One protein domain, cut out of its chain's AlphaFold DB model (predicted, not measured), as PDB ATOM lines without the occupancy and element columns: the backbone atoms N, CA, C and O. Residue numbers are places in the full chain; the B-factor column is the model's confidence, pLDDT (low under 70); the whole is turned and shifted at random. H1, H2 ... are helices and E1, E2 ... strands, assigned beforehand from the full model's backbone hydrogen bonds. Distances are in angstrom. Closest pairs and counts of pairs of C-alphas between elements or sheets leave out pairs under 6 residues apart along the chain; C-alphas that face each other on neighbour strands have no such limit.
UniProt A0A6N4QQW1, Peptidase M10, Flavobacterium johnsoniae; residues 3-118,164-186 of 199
ATOM      1  N   PHE A   3      -1.068  12.109  79.308       98.62
ATOM      2  CA  PHE A   3      -1.239  13.460  78.799       98.62
ATOM      3  C   PHE A   3       0.119  14.070  78.470       98.62
ATOM      4  O   PHE A   3       1.060  13.965  79.260       98.62
ATOM      5  N   TYR A   4       0.202  14.739  77.326       98.38
ATOM      6  CA  TYR A   4       1.380  15.474  76.865       98.38
ATOM      7  C   TYR A   4       0.947  16.669  75.996       98.38
ATOM      8  O   TYR A   4      -0.237  16.829  75.714       98.38
ATOM      9  N   GLY A   5       1.878  17.523  75.573       96.88
ATOM     10  CA  GLY A   5       1.573  18.727  74.784       96.88
ATOM     11  C   GLY A   5       1.725  20.029  75.568       96.88
ATOM     12  O   GLY A   5       2.034  20.016  76.760       96.88
ATOM     13  N   GLY A   6       1.559  21.159  74.879       96.25
ATOM     14  CA  GLY A   6       1.866  22.497  75.390       96.25
ATOM     15  C   GLY A   6       0.947  22.981  76.511       96.25
ATOM     16  O   GLY A   6       1.351  23.835  77.296       96.25
ATOM     17  N   SER A   7      -0.256  22.413  76.612       96.81
ATOM     18  CA  SER A   7      -1.256  22.779  77.623       96.81
ATOM     19  C   SER A   7      -1.611  21.628  78.563       96.81
ATOM     20  O   SER A   7      -2.547  21.740  79.355       96.81
ATOM     21  N   ALA A   8      -0.883  20.513  78.485       97.69
ATOM     22  CA  ALA A   8      -1.038  19.422  79.432       97.69
ATOM     23  C   ALA A   8      -0.386  19.778  80.774       97.69
ATOM     24  O   ALA A   8       0.671  20.403  80.844       97.69
ATOM     25  N   SER A   9      -1.003  19.331  81.861       98.31
ATOM     26  CA  SER A   9      -0.443  19.440  83.203       98.31
ATOM     27  C   SER A   9      -0.882  18.249  84.048       98.31
ATOM     28  O   SER A   9      -1.793  17.503  83.679       98.31
ATOM     29  N   LYS A  10      -0.238  18.064  85.205       98.31
ATOM     30  CA  LYS A  10      -0.643  17.039  86.173       98.31
ATOM     31  C   LYS A  10      -2.084  17.246  86.643       98.31
ATOM     32  O   LYS A  10      -2.817  16.266  86.768       98.31
ATOM     33  N   ASP A  11      -2.477  18.497  86.867       97.38
ATOM     34  CA  ASP A  11      -3.814  18.838  87.350       97.38
ATOM     35  C   ASP A  11      -4.863  18.512  86.291       97.38
ATOM     36  O   ASP A  11      -5.799  17.782  86.596       97.38
ATOM     37  N   ILE A  12      -4.632  18.910  85.031       97.75
ATOM     38  CA  ILE A  12      -5.517  18.581  83.903       97.75
ATOM     39  C   ILE A  12      -5.635  17.069  83.711       97.75
ATOM     40  O   ILE A  12      -6.738  16.552  83.562       97.75
ATOM     41  N   ALA A  13      -4.521  16.331  83.748       98.25
ATOM     42  CA  ALA A  13      -4.565  14.876  83.614       98.25
ATOM     43  C   ALA A  13      -5.389  14.230  84.743       98.25
ATOM     44  O   ALA A  13      -6.165  13.304  84.499       98.25
ATOM     45  N   THR A  14      -5.228  14.721  85.974       97.56
ATOM     46  CA  THR A  14      -5.902  14.182  87.161       97.56
ATOM     47  C   THR A  14      -7.395  14.508  87.165       97.56
ATOM     48  O   THR A  14      -8.198  13.602  87.394       97.56
ATOM     49  N   SER A  15      -7.777  15.763  86.896       97.00
ATOM     50  CA  SER A  15      -9.184  16.174  86.827       97.00
ATOM     51  C   SER A  15      -9.906  15.451  85.695       97.00
ATOM     52  O   SER A  15     -10.918  14.810  85.949       97.00
ATOM     53  N   THR A  16      -9.312  15.407  84.498       97.81
ATOM     54  CA  THR A  16      -9.902  14.730  83.334       97.81
ATOM     55  C   THR A  16     -10.170  13.250  83.621       97.81
ATOM     56  O   THR A  16     -11.261  12.746  83.368       97.81
ATOM     57  N   ALA A  17      -9.201  12.527  84.195       98.06
ATOM     58  CA  ALA A  17      -9.388  11.115  84.532       98.06
ATOM     59  C   ALA A  17     -10.511  10.900  85.561       98.06
ATOM     60  O   ALA A  17     -11.321   9.982  85.412       98.06
ATOM     61  N   ARG A  18     -10.570  11.753  86.590       97.75
ATOM     62  CA  ARG A  18     -11.620  11.723  87.612       97.75
ATOM     63  C   ARG A  18     -12.993  12.013  87.007       97.75
ATOM     64  O   ARG A  18     -13.953  11.327  87.349       97.75
ATOM     65  N   ASP A  19     -13.091  12.991  86.119       96.94
ATOM     66  CA  ASP A  19     -14.360  13.444  85.556       96.94
ATOM     67  C   ASP A  19     -14.935  12.398  84.595       96.94
ATOM     68  O   ASP A  19     -16.102  12.020  84.734       96.94
ATOM     69  N   ILE A  20     -14.092  11.797  83.744       98.06
ATOM     70  CA  ILE A  20     -14.471  10.621  82.944       98.06
ATOM     71  C   ILE A  20     -14.944   9.490  83.865       98.06
ATOM     72  O   ILE A  20     -16.028   8.941  83.663       98.06
ATOM     73  N   GLN A  21     -14.160   9.146  84.892       98.31
ATOM     74  CA  GLN A  21     -14.502   8.055  85.803       98.31
ATOM     75  C   GLN A  21     -15.859   8.285  86.479       98.31
ATOM     76  O   GLN A  21     -16.678   7.368  86.550       98.31
ATOM     77  N   ASN A  22     -16.113   9.501  86.958       97.31
ATOM     78  CA  ASN A  22     -17.358   9.868  87.622       97.31
ATOM     79  C   ASN A  22     -18.549   9.797  86.661       97.31
ATOM     80  O   ASN A  22     -19.563   9.183  86.996       97.31
ATOM     81  N   VAL A  23     -18.423  10.380  85.466       96.62
ATOM     82  CA  VAL A  23     -19.483  10.384  84.447       96.62
ATOM     83  C   VAL A  23     -19.865   8.960  84.048       96.62
ATOM     84  O   VAL A  23     -21.049   8.623  84.067       96.62
ATOM     85  N   TRP A  24     -18.887   8.101  83.766       98.38
ATOM     86  CA  TRP A  24     -19.144   6.723  83.348       98.38
ATOM     87  C   TRP A  24     -19.678   5.833  84.472       98.38
ATOM     88  O   TRP A  24     -20.608   5.058  84.248       98.38
ATOM     89  N   ASN A  25     -19.181   5.987  85.702       98.44
ATOM     90  CA  ASN A  25     -19.701   5.236  86.848       98.44
ATOM     91  C   ASN A  25     -21.081   5.722  87.315       98.44
ATOM     92  O   ASN A  25     -21.834   4.934  87.890       98.44
ATOM     93  N   SER A  26     -21.456   6.979  87.042       96.81
ATOM     94  CA  SER A  26     -22.779   7.515  87.405       96.81
ATOM     95  C   SER A  26     -23.944   6.776  86.735       96.81
ATOM     96  O   SER A  26     -25.064   6.820  87.243       96.81
ATOM     97  N   ALA A  27     -23.678   6.059  85.638       97.00
ATOM     98  CA  ALA A  27     -24.669   5.251  84.940       97.00
ATOM     99  C   ALA A  27     -25.146   4.036  85.754       97.00
ATOM    100  O   ALA A  27     -26.213   3.502  85.461       97.00
ATOM    101  N   GLY A  28     -24.361   3.567  86.737       98.06
ATOM    102  CA  GLY A  28     -24.661   2.322  87.455       98.06
ATOM    103  C   GLY A  28     -24.784   1.117  86.514       98.06
ATOM    104  O   GLY A  28     -25.630   0.249  86.726       98.06
ATOM    105  N   GLY A  29     -23.983   1.118  85.442       98.19
ATOM    106  CA  GLY A  29     -24.114   0.208  84.313       98.19
ATOM    107  C   GLY A  29     -23.999  -1.264  84.694       98.19
ATOM    108  O   GLY A  29     -23.247  -1.640  85.594       98.19
ATOM    109  N   LYS A  30     -24.719  -2.110  83.962       98.56
ATOM    110  CA  LYS A  30     -24.690  -3.568  84.101       98.56
ATOM    111  C   LYS A  30     -24.375  -4.243  82.772       98.56
ATOM    112  O   LYS A  30     -24.696  -3.707  81.717       98.56
ATOM    113  N   VAL A  31     -23.784  -5.432  82.813       98.31
ATOM    114  CA  VAL A  31     -23.616  -6.292  81.634       98.31
ATOM    115  C   VAL A  31     -23.780  -7.755  82.016       98.31
ATOM    116  O   VAL A  31     -23.410  -8.153  83.114       98.31
ATOM    117  N   THR A  32     -24.324  -8.565  81.110       97.88
ATOM    118  CA  THR A  32     -24.374 -10.020  81.279       97.88
ATOM    119  C   THR A  32     -23.278 -10.673  80.446       97.88
ATOM    120  O   THR A  32     -23.308 -10.586  79.224       97.88
ATOM    121  N   VAL A  33     -22.331 -11.352  81.094       95.62
ATOM    122  CA  VAL A  33     -21.257 -12.115  80.436       95.62
ATOM    123  C   VAL A  33     -21.428 -13.582  80.809       95.62
ATOM    124  O   VAL A  33     -21.490 -13.921  81.989       95.62
ATOM    125  N   GLY A  34     -21.569 -14.466  79.815       92.06
ATOM    126  CA  GLY A  34     -21.748 -15.904  80.064       92.06
ATOM    127  C   GLY A  34     -22.959 -16.245  80.948       92.06
ATOM    128  O   GLY A  34     -22.902 -17.189  81.729       92.06
ATOM    129  N   GLY A  35     -24.034 -15.450  80.876       95.00
ATOM    130  CA  GLY A  35     -25.246 -15.630  81.687       95.00
ATOM    131  C   GLY A  35     -25.171 -15.077  83.116       95.00
ATOM    132  O   GLY A  35     -26.161 -15.160  83.838       95.00
ATOM    133  N   THR A  36     -24.042 -14.491  83.524       96.50
ATOM    134  CA  THR A  36     -23.888 -13.835  84.831       96.50
ATOM    135  C   THR A  36     -23.933 -12.318  84.670       96.50
ATOM    136  O   THR A  36     -23.237 -11.770  83.819       96.50
ATOM    137  N   GLU A  37     -24.753 -11.639  85.477       98.12
ATOM    138  CA  GLU A  37     -24.823 -10.174  85.513       98.12
ATOM    139  C   GLU A  37     -23.683  -9.595  86.364       98.12
ATOM    140  O   GLU A  37     -23.450 -10.023  87.495       98.12
ATOM    141  N   TYR A  38     -23.004  -8.583  85.832       98.19
ATOM    142  CA  TYR A  38     -21.939  -7.835  86.486       98.19
ATOM    143  C   TYR A  38     -22.265  -6.345  86.497       98.19
ATOM    144  O   TYR A  38     -22.793  -5.805  85.523       98.19
ATOM    145  N   SER A  39     -21.884  -5.658  87.573       98.38
ATOM    146  CA  SER A  39     -21.795  -4.198  87.575       98.38
ATOM    147  C   SER A  39     -20.543  -3.752  86.827       98.38
ATOM    148  O   SER A  39     -19.447  -4.252  87.080       98.38
ATOM    149  N   VAL A  40     -20.700  -2.789  85.925       98.44
ATOM    150  CA  VAL A  40     -19.594  -2.185  85.183       98.44
ATOM    151  C   VAL A  40     -19.014  -1.047  86.012       98.44
ATOM    152  O   VAL A  40     -19.735  -0.141  86.426       98.44
ATOM    153  N   GLN A  41     -17.705  -1.100  86.250       98.31
ATOM    154  CA  GLN A  41     -16.960  -0.049  86.935       98.31
ATOM    155  C   GLN A  41     -15.777   0.399  86.082       98.31
ATOM    156  O   GLN A  41     -14.973  -0.412  85.624       98.31
ATOM    157  N   PHE A  42     -15.662   1.707  85.910       98.38
ATOM    158  CA  PHE A  42     -14.546   2.366  85.256       98.38
ATOM    159  C   PHE A  42     -13.526   2.776  86.314       98.38
ATOM    160  O   PHE A  42     -13.874   3.398  87.319       98.38
ATOM    161  N   SER A  43     -12.265   2.422  86.075       97.62
ATOM    162  CA  SER A  43     -11.119   2.796  86.903       97.62
ATOM    163  C   SER A  43     -10.089   3.470  86.009       97.62
ATOM    164  O   SER A  43      -9.409   2.801  85.228       97.62
ATOM    165  N   ILE A  44      -9.987   4.792  86.105       97.31
ATOM    166  CA  ILE A  44      -9.237   5.617  85.158       97.31
ATOM    167  C   ILE A  44      -8.146   6.375  85.902       97.31
ATOM    168  O   ILE A  44      -8.382   7.021  86.919       97.31
ATOM    169  N   THR A  45      -6.930   6.310  85.371       97.44
ATOM    170  CA  THR A  45      -5.782   7.068  85.873       97.44
ATOM    171  C   THR A  45      -5.361   8.119  84.859       97.44
ATOM    172  O   THR A  45      -5.362   7.867  83.652       97.44
ATOM    173  N   GLY A  46      -4.983   9.297  85.345       97.94
ATOM    174  CA  GLY A  46      -4.411  10.375  84.546       97.94
ATOM    175  C   GLY A  46      -2.953  10.592  84.921       97.94
ATOM    176  O   GLY A  46      -2.636  10.775  86.093       97.94
ATOM    177  N   ILE A  47      -2.059  10.547  83.938       98.25
ATOM    178  CA  ILE A  47      -0.622  10.757  84.123       98.25
ATOM    179  C   ILE A  47      -0.187  11.855  83.167       98.25
ATOM    180  O   ILE A  47      -0.469  11.774  81.979       98.25
ATOM    181  N   TYR A  48       0.529  12.856  83.668       98.62
ATOM    182  CA  TYR A  48       1.189  13.851  82.830       98.62
ATOM    183  C   TYR A  48       2.626  13.417  82.535       98.62
ATOM    184  O   TYR A  48       3.396  13.166  83.465       98.62
ATOM    185  N   ASN A  49       2.981  13.335  81.254       98.31
ATOM    186  CA  ASN A  49       4.326  13.010  80.794       98.31
ATOM    187  C   ASN A  49       4.853  14.101  79.835       98.31
ATOM    188  O   ASN A  49       4.718  13.962  78.619       98.31
ATOM    189  N   PRO A  50       5.491  15.172  80.351       96.56
ATOM    190  CA  PRO A  50       6.102  16.207  79.505       96.56
ATOM    191  C   PRO A  50       7.256  15.689  78.643       96.56
ATOM    192  O   PRO A  50       7.611  16.317  77.651       96.56
ATOM    193  N   GLY A  51       7.868  14.572  79.043       96.50
ATOM    194  CA  GLY A  51       8.991  13.950  78.348       96.50
ATOM    195  C   GLY A  51       8.579  12.832  77.394       96.50
ATOM    196  O   GLY A  51       9.456  12.073  76.985       96.50
ATOM    197  N   LEU A  52       7.282  12.696  77.081       97.81
ATOM    198  CA  LEU A  52       6.790  11.672  76.162       97.81
ATOM    199  C   LEU A  52       7.470  11.840  74.802       97.81
ATOM    200  O   LEU A  52       7.360  12.888  74.162       97.81
ATOM    201  N   LYS A  53       8.175  10.804  74.357       97.44
ATOM    202  CA  LYS A  53       8.817  10.790  73.047       97.44
ATOM    203  C   LYS A  53       7.849  10.227  72.024       97.44
ATOM    204  O   LYS A  53       7.080   9.315  72.310       97.44
ATOM    205  N   LYS A  54       7.980  10.688  70.783       97.75
ATOM    206  CA  LYS A  54       7.266  10.124  69.633       97.75
ATOM    207  C   LYS A  54       7.407   8.597  69.541       97.75
ATOM    208  O   LYS A  54       6.412   7.897  69.380       97.75
ATOM    209  N   SER A  55       8.612   8.079  69.787       97.81
ATOM    210  CA  SER A  55       8.891   6.639  69.824       97.81
ATOM    211  C   SER A  55       8.122   5.871  70.903       97.81
ATOM    212  O   SER A  55       7.920   4.673  70.737       97.81
ATOM    213  N   ASP A  56       7.723   6.515  72.005       97.69
ATOM    214  CA  ASP A  56       6.960   5.861  73.078       97.69
ATOM    215  C   ASP A  56       5.521   5.572  72.625       97.69
ATOM    216  O   ASP A  56       4.935   4.572  73.032       97.69
ATOM    217  N   VAL A  57       4.971   6.433  71.759       97.81
ATOM    218  CA  VAL A  57       3.633   6.274  71.173       97.81
ATOM    219  C   VAL A  57       3.676   5.332  69.976       97.81
ATOM    220  O   VAL A  57       2.898   4.390  69.919       97.81
ATOM    221  N   GLU A  58       4.611   5.537  69.047       97.38
ATOM    222  CA  GLU A  58       4.685   4.753  67.804       97.38
ATOM    223  C   GLU A  58       5.001   3.267  68.039       97.38
ATOM    224  O   GLU A  58       4.550   2.410  67.281       97.38
ATOM    225  N   ASN A  59       5.746   2.950  69.103       97.62
ATOM    226  CA  ASN A  59       6.099   1.573  69.467       97.62
ATOM    227  C   ASN A  59       5.197   0.987  70.562       97.62
ATOM    228  O   ASN A  59       5.503  -0.079  71.106       97.62
ATOM    229  N   ASN A  60       4.112   1.671  70.934       97.62
ATOM    230  CA  ASN A  60       3.223   1.163  71.962       97.62
ATOM    231  C   ASN A  60       2.551  -0.145  71.511       97.62
ATOM    232  O   ASN A  60       2.169  -0.327  70.357       97.62
ATOM    233  N   THR A  61       2.402  -1.070  72.457       96.69
ATOM    234  CA  THR A  61       1.715  -2.357  72.256       96.69
ATOM    235  C   THR A  61       0.638  -2.615  73.311       96.69
ATOM    236  O   THR A  61      -0.075  -3.618  73.236       96.69
ATOM    237  N   ASP A  62       0.485  -1.708  74.282       96.00
ATOM    238  CA  ASP A  62      -0.516  -1.808  75.340       96.00
ATOM    239  C   ASP A  62      -1.660  -0.818  75.090       96.00
ATOM    240  O   ASP A  62      -1.482   0.400  75.146       96.00
ATOM    241  N   ILE A  63      -2.862  -1.345  74.857       94.25
ATOM    242  CA  ILE A  63      -4.089  -0.553  74.675       94.25
ATOM    243  C   ILE A  63      -4.429   0.304  75.904       94.25
ATOM    244  O   ILE A  63      -5.170   1.278  75.803       94.25
ATOM    245  N   LYS A  64      -3.895  -0.034  77.087       94.12
ATOM    246  CA  LYS A  64      -4.117   0.744  78.315       94.12
ATOM    247  C   LYS A  64      -3.440   2.109  78.253       94.12
ATOM    248  O   LYS A  64      -3.892   3.055  78.913       94.12
ATOM    249  N   ASN A  65      -2.390   2.237  77.447       97.12
ATOM    250  CA  ASN A  65      -1.711   3.500  77.219       97.12
ATOM    251  C   ASN A  65      -2.536   4.338  76.245       97.12
ATOM    252  O   ASN A  65      -2.451   4.172  75.036       97.12
ATOM    253  N   ASN A  66      -3.369   5.215  76.800       98.00
ATOM    254  CA  ASN A  66      -4.179   6.160  76.039       98.00
ATOM    255  C   ASN A  66      -3.426   7.492  75.959       98.00
ATOM    256  O   ASN A  66      -3.343   8.161  76.991       98.00
ATOM    257  N   PHE A  67      -2.855   7.854  74.810       98.50
ATOM    258  CA  PHE A  67      -2.020   9.048  74.642       98.50
ATOM    259  C   PHE A  67      -2.835  10.233  74.136       98.50
ATOM    260  O   PHE A  67      -3.313  10.232  73.006       98.50
ATOM    261  N   ILE A  68      -2.960  11.261  74.969       98.25
ATOM    262  CA  ILE A  68      -3.768  12.441  74.673       98.25
ATOM    263  C   ILE A  68      -2.874  13.671  74.633       98.25
ATOM    264  O   ILE A  68      -2.261  14.039  75.642       98.25
ATOM    265  N   ARG A  69      -2.825  14.326  73.474       97.81
ATOM    266  CA  ARG A  69      -2.201  15.641  73.361       97.81
ATOM    267  C   ARG A  69      -3.167  16.720  73.834       97.81
ATOM    268  O   ARG A  69      -4.325  16.702  73.438       97.81
ATOM    269  N   VAL A  70      -2.698  17.679  74.628       97.75
ATOM    270  CA  VAL A  70      -3.499  18.830  75.066       97.75
ATOM    271  C   VAL A  70      -2.869  20.141  74.620       97.75
ATOM    272  O   VAL A  70      -1.696  20.402  74.898       97.75
ATOM    273  N   GLU A  71      -3.671  20.988  73.977       97.06
ATOM    274  CA  GLU A  71      -3.293  22.347  73.567       97.06
ATOM    275  C   GLU A  71      -4.431  23.356  73.786       97.06
ATOM    276  O   GLU A  71      -5.601  22.994  73.938       97.06
ATOM    277  N   GLU A  72      -4.092  24.644  73.727       95.44
ATOM    278  CA  GLU A  72      -5.052  25.758  73.695       95.44
ATOM    279  C   GLU A  72      -5.854  25.810  72.389       95.44
ATOM    280  O   GLU A  72      -6.973  26.329  72.367       95.44
ATOM    281  N   THR A  73      -5.295  25.264  71.307       92.06
ATOM    282  CA  THR A  73      -5.905  25.195  69.980       92.06
ATOM    283  C   THR A  73      -5.760  23.794  69.397       92.06
ATOM    284  O   THR A  73      -4.728  23.142  69.520       92.06
ATOM    285  N   VAL A  74      -6.827  23.327  68.752       88.00
ATOM    286  CA  VAL A  74      -6.890  22.029  68.075       88.00
ATOM    287  C   VAL A  74      -7.506  22.265  66.704       88.00
ATOM    288  O   VAL A  74      -8.440  23.065  66.583       88.00
ATOM    289  N   ALA A  75      -6.993  21.598  65.668       83.62
ATOM    290  CA  ALA A  75      -7.588  21.649  64.336       83.62
ATOM    291  C   ALA A  75      -9.079  21.259  64.405       83.62
ATOM    292  O   ALA A  75      -9.445  20.281  65.048       83.62
ATOM    293  N   GLY A  76      -9.958  22.062  63.799       84.06
ATOM    294  CA  GLY A  76     -11.414  21.882  63.911       84.06
ATOM    295  C   GLY A  76     -12.048  22.460  65.188       84.06
ATOM    296  O   GLY A  76     -13.270  22.542  65.277       84.06
ATOM    297  N   GLY A  77     -11.250  22.938  66.149       89.81
ATOM    298  CA  GLY A  77     -11.723  23.724  67.293       89.81
ATOM    299  C   GLY A  77     -12.471  22.937  68.372       89.81
ATOM    300  O   GLY A  77     -13.137  23.558  69.207       89.81
ATOM    301  N   ILE A  78     -12.353  21.607  68.370       91.31
ATOM    302  CA  ILE A  78     -12.960  20.681  69.336       91.31
ATOM    303  C   ILE A  78     -11.984  19.549  69.682       91.31
ATOM    304  O   ILE A  78     -11.069  19.266  68.915       91.31
ATOM    305  N   SER A  79     -12.178  18.925  70.846       95.25
ATOM    306  CA  SER A  79     -11.469  17.689  71.215       95.25
ATOM    307  C   SER A  79     -11.904  16.520  70.325       95.25
ATOM    308  O   SER A  79     -13.034  16.532  69.841       95.25
ATOM    309  N   PHE A  80     -11.022  15.539  70.120       96.06
ATOM    310  CA  PHE A  80     -11.322  14.313  69.379       96.06
ATOM    311  C   PHE A  80     -10.426  13.134  69.795       96.06
ATOM    312  O   PHE A  80      -9.303  13.321  70.276       96.06
ATOM    313  N   MET A  81     -10.904  11.918  69.532       97.50
ATOM    314  CA  MET A  81     -10.077  10.712  69.382       97.50
ATOM    315  C   MET A  81      -9.853  10.416  67.896       97.50
ATOM    316  O   MET A  81     -10.702  10.765  67.078       97.50
ATOM    317  N   ASP A  82      -8.732   9.780  67.541       96.25
ATOM    318  CA  ASP A  82      -8.379   9.566  66.122       96.25
ATOM    319  C   ASP A  82      -9.365   8.663  65.364       96.25
ATOM    320  O   ASP A  82      -9.562   8.837  64.165       96.25
ATOM    321  N   ASP A  83      -9.989   7.713  66.062       95.38
ATOM    322  CA  ASP A  83     -11.036   6.838  65.532       95.38
ATOM    323  C   ASP A  83     -11.818   6.185  66.689       95.38
ATOM    324  O   ASP A  83     -11.393   6.218  67.853       95.38
ATOM    325  N   ALA A  84     -12.936   5.533  66.375       96.19
ATOM    326  CA  ALA A  84     -13.625   4.649  67.299       96.19
ATOM    327  C   ALA A  84     -12.704   3.487  67.718       96.19
ATOM    328  O   ALA A  84     -12.220   2.696  66.909       96.19
ATOM    329  N   GLY A  85     -12.472   3.370  69.020       96.81
ATOM    330  CA  GLY A  85     -11.586   2.384  69.623       96.81
ATOM    331  C   GLY A  85     -10.130   2.841  69.675       96.81
ATOM    332  O   GLY A  85      -9.286   2.055  70.088       96.81
ATOM    333  N   SER A  86      -9.812   4.063  69.244       97.38
ATOM    334  CA  SER A  86      -8.446   4.584  69.280       97.38
ATOM    335  C   SER A  86      -7.942   4.792  70.709       97.38
ATOM    336  O   SER A  86      -8.677   5.255  71.581       97.38
ATOM    337  N   ASN A  87      -6.648   4.547  70.929       97.50
ATOM    338  CA  ASN A  87      -5.952   4.923  72.158       97.50
ATOM    339  C   ASN A  87      -5.082   6.184  71.989       97.50
ATOM    340  O   ASN A  87      -4.218   6.452  72.825       97.50
ATOM    341  N   THR A  88      -5.304   6.970  70.935       98.31
ATOM    342  CA  THR A  88      -4.653   8.263  70.689       98.31
ATOM    343  C   THR A  88      -5.676   9.339  70.327       98.31
ATOM    344  O   THR A  88      -6.722   9.058  69.733       98.31
ATOM    345  N   GLY A  89      -5.395  10.584  70.714       96.94
ATOM    346  CA  GLY A  89      -6.283  11.706  70.434       96.94
ATOM    347  C   GLY A  89      -5.724  13.061  70.848       96.94
ATOM    348  O   GLY A  89      -4.600  13.185  71.350       96.94
ATOM    349  N   TYR A  90      -6.548  14.084  70.648       96.69
ATOM    350  CA  TYR A  90      -6.195  15.483  70.838       96.69
ATOM    351  C   TYR A  90      -7.308  16.202  71.596       96.69
ATOM    352  O   TYR A  90      -8.433  16.321  71.110       96.69
ATOM    353  N   PHE A  91      -7.019  16.687  72.800       96.81
ATOM    354  CA  PHE A  91      -7.980  17.421  73.616       96.81
ATOM    355  C   PHE A  91      -7.674  18.915  73.610       96.81
ATOM    356  O   PHE A  91      -6.538  19.372  73.735       96.81
ATOM    357  N   LEU A  92      -8.739  19.688  73.477       95.75
ATOM    358  CA  LEU A  92      -8.709  21.135  73.506       95.75
ATOM    359  C   LEU A  92      -8.878  21.601  74.950       95.75
ATOM    360  O   LEU A  92      -9.914  21.320  75.550       95.75
ATOM    361  N   LEU A  93      -7.914  22.347  75.501       96.06
ATOM    362  CA  LEU A  93      -7.901  22.720  76.921       96.06
ATOM    363  C   LEU A  93      -9.242  23.316  77.376       96.06
ATOM    364  O   LEU A  93      -9.812  22.862  78.358       96.06
ATOM    365  N   LYS A  94      -9.817  24.264  76.623       94.44
ATOM    366  CA  LYS A  94     -11.108  24.889  76.983       94.44
ATOM    367  C   LYS A  94     -12.301  23.923  77.030       94.44
ATOM    368  O   LYS A  94     -13.364  24.310  77.502       94.44
ATOM    369  N   ASN A  95     -12.181  22.715  76.479       92.44
ATOM    370  CA  ASN A  95     -13.212  21.682  76.560       92.44
ATOM    371  C   ASN A  95     -13.089  20.812  77.813       92.44
ATOM    372  O   ASN A  95     -14.082  20.193  78.156       92.44
ATOM    373  N   ILE A  96     -11.917  20.763  78.453       94.00
ATOM    374  CA  ILE A  96     -11.620  19.866  79.586       94.00
ATOM    375  C   ILE A  96     -11.109  20.614  80.832       94.00
ATOM    376  O   ILE A  96     -10.766  20.005  81.835       94.00
ATOM    377  N   ALA A  97     -10.983  21.943  80.760       90.75
ATOM    378  CA  ALA A  97     -10.419  22.757  81.838       90.75
ATOM    379  C   ALA A  97     -11.367  22.934  83.033       90.75
ATOM    380  O   ALA A  97     -10.911  23.286  84.117       90.75
ATOM    381  N   ASN A  98     -12.672  22.743  82.829       86.94
ATOM    382  CA  ASN A  98     -13.664  22.866  83.887       86.94
ATOM    383  C   ASN A  98     -13.956  21.490  84.480       86.94
ATOM    384  O   ASN A  98     -14.318  20.577  83.741       86.94
ATOM    385  N   ASP A  99     -13.878  21.396  85.805       78.94
ATOM    386  CA  ASP A  99     -14.272  20.197  86.539       78.94
ATOM    387  C   ASP A  99     -15.729  19.813  86.227       78.94
ATOM    388  O   ASP A  99     -16.641  20.646  86.275       78.94
ATOM    389  N   GLY A 100     -15.945  18.527  85.956       75.81
ATOM    390  CA  GLY A 100     -17.256  17.950  85.674       75.81
ATOM    391  C   GLY A 100     -17.723  18.104  84.228       75.81
ATOM    392  O   GLY A 100     -18.893  17.821  83.959       75.81
ATOM    393  N   SER A 101     -16.839  18.517  83.313       85.81
ATOM    394  CA  SER A 101     -17.141  18.513  81.884       85.81
ATOM    395  C   SER A 101     -17.463  17.097  81.396       85.81
ATOM    396  O   SER A 101     -16.903  16.084  81.814       85.81
ATOM    397  N   THR A 102     -18.402  17.008  80.460       92.81
ATOM    398  CA  THR A 102     -18.741  15.735  79.804       92.81
ATOM    399  C   THR A 102     -17.990  15.526  78.491       92.81
ATOM    400  O   THR A 102     -18.169  14.489  77.848       92.81
ATOM    401  N   THR A 103     -17.200  16.506  78.030       94.88
ATOM    402  CA  THR A 103     -16.510  16.406  76.734       94.88
ATOM    403  C   THR A 103     -15.478  15.290  76.757       94.88
ATOM    404  O   THR A 103     -15.524  14.409  75.910       94.88
ATOM    405  N   GLU A 104     -14.622  15.251  77.768       96.19
ATOM    406  CA  GLU A 104     -13.666  14.171  77.987       96.19
ATOM    407  C   GLU A 104     -14.348  12.807  78.142       96.19
ATOM    408  O   GLU A 104     -13.832  11.806  77.653       96.19
ATOM    409  N   GLY A 105     -15.533  12.758  78.761       97.75
ATOM    410  CA  GLY A 105     -16.331  11.538  78.878       97.75
ATOM    411  C   GLY A 105     -16.843  11.037  77.525       97.75
ATOM    412  O   GLY A 105     -16.843   9.829  77.288       97.75
ATOM    413  N   HIS A 106     -17.236  11.957  76.640       98.12
ATOM    414  CA  HIS A 106     -17.635  11.673  75.259       98.12
ATOM    415  C   HIS A 106     -16.461  11.175  74.417       98.12
ATOM    416  O   HIS A 106     -16.565  10.120  73.794       98.12
ATOM    417  N   GLU A 107     -15.326  11.877  74.452       97.88
ATOM    418  CA  GLU A 107     -14.130  11.449  73.721       97.88
ATOM    419  C   GLU A 107     -13.610  10.104  74.239       97.88
ATOM    420  O   GLU A 107     -13.252   9.227  73.459       97.88
ATOM    421  N   TYR A 108     -13.653   9.868  75.553       98.06
ATOM    422  CA  TYR A 108     -13.325   8.555  76.103       98.06
ATOM    423  C   TYR A 108     -14.250   7.452  75.567       98.06
ATOM    424  O   TYR A 108     -13.781   6.356  75.274       98.06
ATOM    425  N   GLY A 109     -15.537   7.745  75.356       98.25
ATOM    426  CA  GLY A 109     -16.465   6.829  74.693       98.25
ATOM    427  C   GLY A 109     -16.042   6.466  73.274       98.25
ATOM    428  O   GLY A 109     -16.070   5.283  72.924       98.25
ATOM    429  N   HIS A 110     -15.570   7.440  72.490       98.38
ATOM    430  CA  HIS A 110     -14.938   7.155  71.202       98.38
ATOM    431  C   HIS A 110     -13.730   6.240  71.367       98.38
ATOM    432  O   HIS A 110     -13.660   5.226  70.679       98.38
ATOM    433  N   GLY A 111     -12.847   6.508  72.331       97.88
ATOM    434  CA  GLY A 111     -11.691   5.650  72.613       97.88
ATOM    435  C   GLY A 111     -12.050   4.208  73.003       97.88
ATOM    436  O   GLY A 111     -11.286   3.283  72.741       97.88
ATOM    437  N   LEU A 112     -13.246   3.979  73.555       97.44
ATOM    438  CA  LEU A 112     -13.767   2.639  73.850       97.44
ATOM    439  C   LEU A 112     -14.462   1.951  72.661       97.44
ATOM    440  O   LEU A 112     -14.855   0.793  72.787       97.44
ATOM    441  N   GLY A 113     -14.616   2.625  71.519       97.56
ATOM    442  CA  GLY A 113     -15.241   2.059  70.315       97.56
ATOM    443  C   GLY A 113     -16.641   2.577  69.998       97.56
ATOM    444  O   GLY A 113     -17.259   2.089  69.053       97.56
ATOM    445  N   LEU A 114     -17.164   3.546  70.753       98.12
ATOM    446  CA  LEU A 114     -18.493   4.087  70.481       98.12
ATOM    447  C   LEU A 114     -18.465   5.102  69.337       98.12
ATOM    448  O   LEU A 114     -17.604   5.974  69.267       98.12
ATOM    449  N   ASN A 115     -19.475   5.027  68.475       97.38
ATOM    450  CA  ASN A 115     -19.748   6.028  67.448       97.38
ATOM    451  C   ASN A 115     -20.894   6.946  67.883       97.38
ATOM    452  O   ASN A 115     -21.684   6.600  68.765       97.38
ATOM    453  N   HIS A 116     -21.012   8.106  67.234       97.12
ATOM    454  CA  HIS A 116     -22.204   8.939  67.391       97.12
ATOM    455  C   HIS A 116     -23.457   8.173  66.941       97.12
ATOM    456  O   HIS A 116     -23.423   7.499  65.906       97.12
ATOM    457  N   PRO A 117     -24.583   8.288  67.669       95.69
ATOM    458  CA  PRO A 117     -25.871   7.815  67.185       95.69
ATOM    459  C   PRO A 117     -26.259   8.496  65.866       95.69
ATOM    460  O   PRO A 117     -26.001   9.683  65.667       95.69
ATOM    461  N   THR A 118     -26.929   7.762  64.977       94.56
ATOM    462  CA  THR A 118     -27.407   8.296  63.687       94.56
ATOM    463  C   THR A 118     -28.654   9.168  63.828       94.56
ATOM    464  O   THR A 118     -28.887  10.050  63.003       94.56
ATOM    465  N   VAL A 164     -23.932   9.349  80.700       97.94
ATOM    466  CA  VAL A 164     -23.745   7.949  80.300       97.94
ATOM    467  C   VAL A 164     -24.999   7.176  80.694       97.94
ATOM    468  O   VAL A 164     -25.490   7.290  81.818       97.94
ATOM    469  N   THR A 165     -25.539   6.417  79.750       96.94
ATOM    470  CA  THR A 165     -26.748   5.608  79.917       96.94
ATOM    471  C   THR A 165     -26.410   4.120  79.906       96.94
ATOM    472  O   THR A 165     -25.352   3.711  79.431       96.94
ATOM    473  N   GLN A 166     -27.344   3.274  80.347       97.50
ATOM    474  CA  GLN A 166     -27.212   1.824  80.171       97.50
ATOM    475  C   GLN A 166     -27.072   1.433  78.687       97.50
ATOM    476  O   GLN A 166     -26.399   0.456  78.379       97.50
ATOM    477  N   GLN A 167     -27.656   2.200  77.758       96.38
ATOM    478  CA  GLN A 167     -27.487   1.945  76.327       96.38
ATOM    479  C   GLN A 167     -26.045   2.199  75.872       96.38
ATOM    480  O   GLN A 167     -25.522   1.408  75.092       96.38
ATOM    481  N   ASP A 168     -25.384   3.241  76.385       98.06
ATOM    482  CA  ASP A 168     -23.964   3.486  76.105       98.06
ATOM    483  C   ASP A 168     -23.105   2.312  76.602       98.06
ATOM    484  O   ASP A 168     -22.243   1.834  75.869       98.06
ATOM    485  N   ILE A 169     -23.405   1.773  77.792       98.56
ATOM    486  CA  ILE A 169     -22.736   0.584  78.350       98.56
ATOM    487  C   ILE A 169     -22.986  -0.664  77.493       98.56
ATOM    488  O   ILE A 169     -22.049  -1.401  77.196       98.56
ATOM    489  N   ASN A 170     -24.225  -0.888  77.052       98.00
ATOM    490  CA  ASN A 170     -24.564  -2.002  76.162       98.00
ATOM    491  C   ASN A 170     -23.816  -1.897  74.825       98.00
ATOM    492  O   ASN A 170     -23.348  -2.900  74.287       98.00
ATOM    493  N   ASN A 171     -23.675  -0.678  74.298       97.75
ATOM    494  CA  ASN A 171     -23.000  -0.425  73.029       97.75
ATOM    495  C   ASN A 171     -21.488  -0.688  73.089       97.75
ATOM    496  O   ASN A 171     -20.890  -0.917  72.041       97.75
ATOM    497  N   LEU A 172     -20.880  -0.728  74.284       98.00
ATOM    498  CA  LEU A 172     -19.487  -1.167  74.448       98.00
ATOM    499  C   LEU A 172     -19.292  -2.646  74.083       98.00
ATOM    500  O   LEU A 172     -18.165  -3.069  73.845       98.00
ATOM    501  N   GLY A 173     -20.367  -3.445  74.068       97.50
ATOM    502  CA  GLY A 173     -20.308  -4.857  73.695       97.50
ATOM    503  C   GLY A 173     -19.424  -5.694  74.620       97.50
ATOM    504  O   GLY A 173     -18.748  -6.608  74.149       97.50
ATOM    505  N   LEU A 174     -19.393  -5.380  75.922       97.62
ATOM    506  CA  LEU A 174     -18.549  -6.092  76.893       97.62
ATOM    507  C   LEU A 174     -18.895  -7.594  76.965       97.62
ATOM    508  O   LEU A 174     -18.020  -8.420  77.190       97.62
ATOM    509  N   ASP A 175     -20.146  -7.961  76.680       97.12
ATOM    510  CA  ASP A 175     -20.628  -9.343  76.550       97.12
ATOM    511  C   ASP A 175     -19.993 -10.122  75.385       97.12
ATOM    512  O   ASP A 175     -20.029 -11.353  75.367       97.12
ATOM    513  N   LYS A 176     -19.387  -9.417  74.425       96.44
ATOM    514  CA  LYS A 176     -18.771  -9.983  73.215       96.44
ATOM    515  C   LYS A 176     -17.252 -10.086  73.317       96.44
ATOM    516  O   LYS A 176     -16.616 -10.648  72.421       96.44
ATOM    517  N   ILE A 177     -16.657  -9.540  74.376       96.12
ATOM    518  CA  ILE A 177     -15.211  -9.570  74.581       96.12
ATOM    519  C   ILE A 177     -14.768 -10.997  74.916       96.12
ATOM    520  O   ILE A 177     -15.390 -11.704  75.704       96.12
ATOM    521  N   GLN A 178     -13.649 -11.412  74.325       94.88
ATOM    522  CA  GLN A 178     -12.961 -12.633  74.728       94.88
ATOM    523  C   GLN A 178     -12.130 -12.341  75.979       94.88
ATOM    524  O   GLN A 178     -11.185 -11.549  75.936       94.88
ATOM    525  N   TYR A 179     -12.499 -12.977  77.087       95.88
ATOM    526  CA  TYR A 179     -11.784 -12.882  78.355       95.88
ATOM    527  C   TYR A 179     -10.812 -14.056  78.499       95.88
ATOM    528  O   TYR A 179     -11.161 -15.199  78.204       95.88
ATOM    529  N   ASP A 180      -9.587 -13.779  78.946       95.44
ATOM    530  CA  ASP A 180      -8.614 -14.820  79.272       95.44
ATOM    531  C   ASP A 180      -8.991 -15.578  80.564       95.44
ATOM    532  O   ASP A 180      -9.960 -15.252  81.252       95.44
ATOM    533  N   SER A 181      -8.202 -16.590  80.932       95.06
ATOM    534  CA  SER A 181      -8.422 -17.379  82.154       95.06
ATOM    535  C   SER A 181      -8.323 -16.573  83.457       95.06
ATOM    536  O   SER A 181      -8.739 -17.064  84.504       95.06
ATOM    537  N   ASN A 182      -7.802 -15.344  83.407       95.25
ATOM    538  CA  ASN A 182      -7.750 -14.407  84.527       95.25
ATOM    539  C   ASN A 182      -8.888 -13.371  84.473       95.25
ATOM    540  O   ASN A 182      -8.852 -12.394  85.222       95.25
ATOM    541  N   GLY A 183      -9.861 -13.537  83.572       93.81
ATOM    542  CA  GLY A 183     -10.969 -12.603  83.382       93.81
ATOM    543  C   GLY A 183     -10.558 -11.287  82.718       93.81
ATOM    544  O   GLY A 183     -11.259 -10.287  82.865       93.81
ATOM    545  N   LYS A 184      -9.421 -11.237  82.010       94.88
ATOM    546  CA  LYS A 184      -8.962 -10.025  81.317       94.88
ATOM    547  C   LYS A 184      -9.399 -10.049  79.862       94.88
ATOM    548  O   LYS A 184      -9.058 -10.958  79.115       94.88
ATOM    549  N   GLY A 185     -10.109  -9.002  79.466       95.19
ATOM    550  CA  GLY A 185     -10.491  -8.728  78.088       95.19
ATOM    551  C   GLY A 185      -9.826  -7.456  77.569       95.19
ATOM    552  O   GLY A 185      -9.273  -6.666  78.340       95.19
ATOM    553  N   LYS A 186      -9.875  -7.256  76.253       95.50
ATOM    554  CA  LYS A 186      -9.388  -6.048  75.581       95.50
ATOM    555  C   LYS A 186     -10.557  -5.349  74.888       95.50
ATOM    556  O   LYS A 186     -11.330  -6.012  74.207       95.50
TER     557      LYS A 186
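This is residues 3 to 118 and 164 to 186 of the 199 residues of the protein "Peptidase M10" of Flavobacterium johnsoniae (UniProt A0A6N4QQW1). A long helix, H1, runs along one side of an elongated body; the shorter helix H4 crosses it in the middle, with the small hairpin of E1 and E2 at one end and the parallel strand pair E3 and E4 towards the other. Residues 40 to 53, with no named element, lead from the hairpin back to H2, while H5 packs by E1. The printed part has 139 residues with five named helices and four named strands, in the order H1, E1, E2, H2, E3, E4, H3, H4, H5; the class is mixed, helices and strands, though under half of the residues, 58, are in named elements. It is compact, with a radius of gyration of the C-alphas of 15.5 A, and only just elongated, spanning 47 by 31 by 29 A.

Residues 3 to 4 make a short parallel pairing with residues 68 to 69 of E3, residues 67 to 71. H1, residues 10 to 25, touches H4, residues 103 to 111, about perpendicular at 74 degrees; their closest C-alphas, Ile 20 and Gly 105, are 4.6 A apart. E1, residues 30 to 33, and E2, residues 36 to 39, form an antiparallel hairpin, with N 31 and O 38 2.9 A apart, within hydrogen-bond range. The closest C-alphas of E1 and H5, residues 166 to 171, are those of Val 31 and Asn 170, 7.0 A apart. H2, residues 54 to 58, has Val 57 closest to E3, at Phe 67, with 7.2 A between the C-alphas. E3 and E4, residues 88 to 92, are parallel neighbours, with N 91 and O 69 2.8 A apart, within hydrogen-bond range; residues 80 to 81 pair antiparallel with residues 89 to 90 of E4. H3, residues 93 to 96, touches H4 only at the corner, where the C-alphas of Asn 95 and Thr 103 are 6.2 A apart. In H1, H2, H4 and H5 every O i to N i+4 pair is within hydrogen-bond range; H3 is too short for such a pair.

H1 begins at C-alpha 10 (-0.643, 17.039, 86.173) and measures 22.4 A. E3 measures 13.4 A, E4 13.8 A and H4 12.5 A. H5 ends at C-alpha 171 (-23.000, -0.425, 73.029).

The C-alphas farthest apart, those of Gly 6 and Gly 35, are 47.2 A apart. Residues 119 to 163 are not printed, and C-alphas 118 and 164 stand 17.0 A apart across this cut. The links E2 to H2 and E3 to E4 are long. The mean pLDDT of the printed part is 96.1, and no printed residue is under 70.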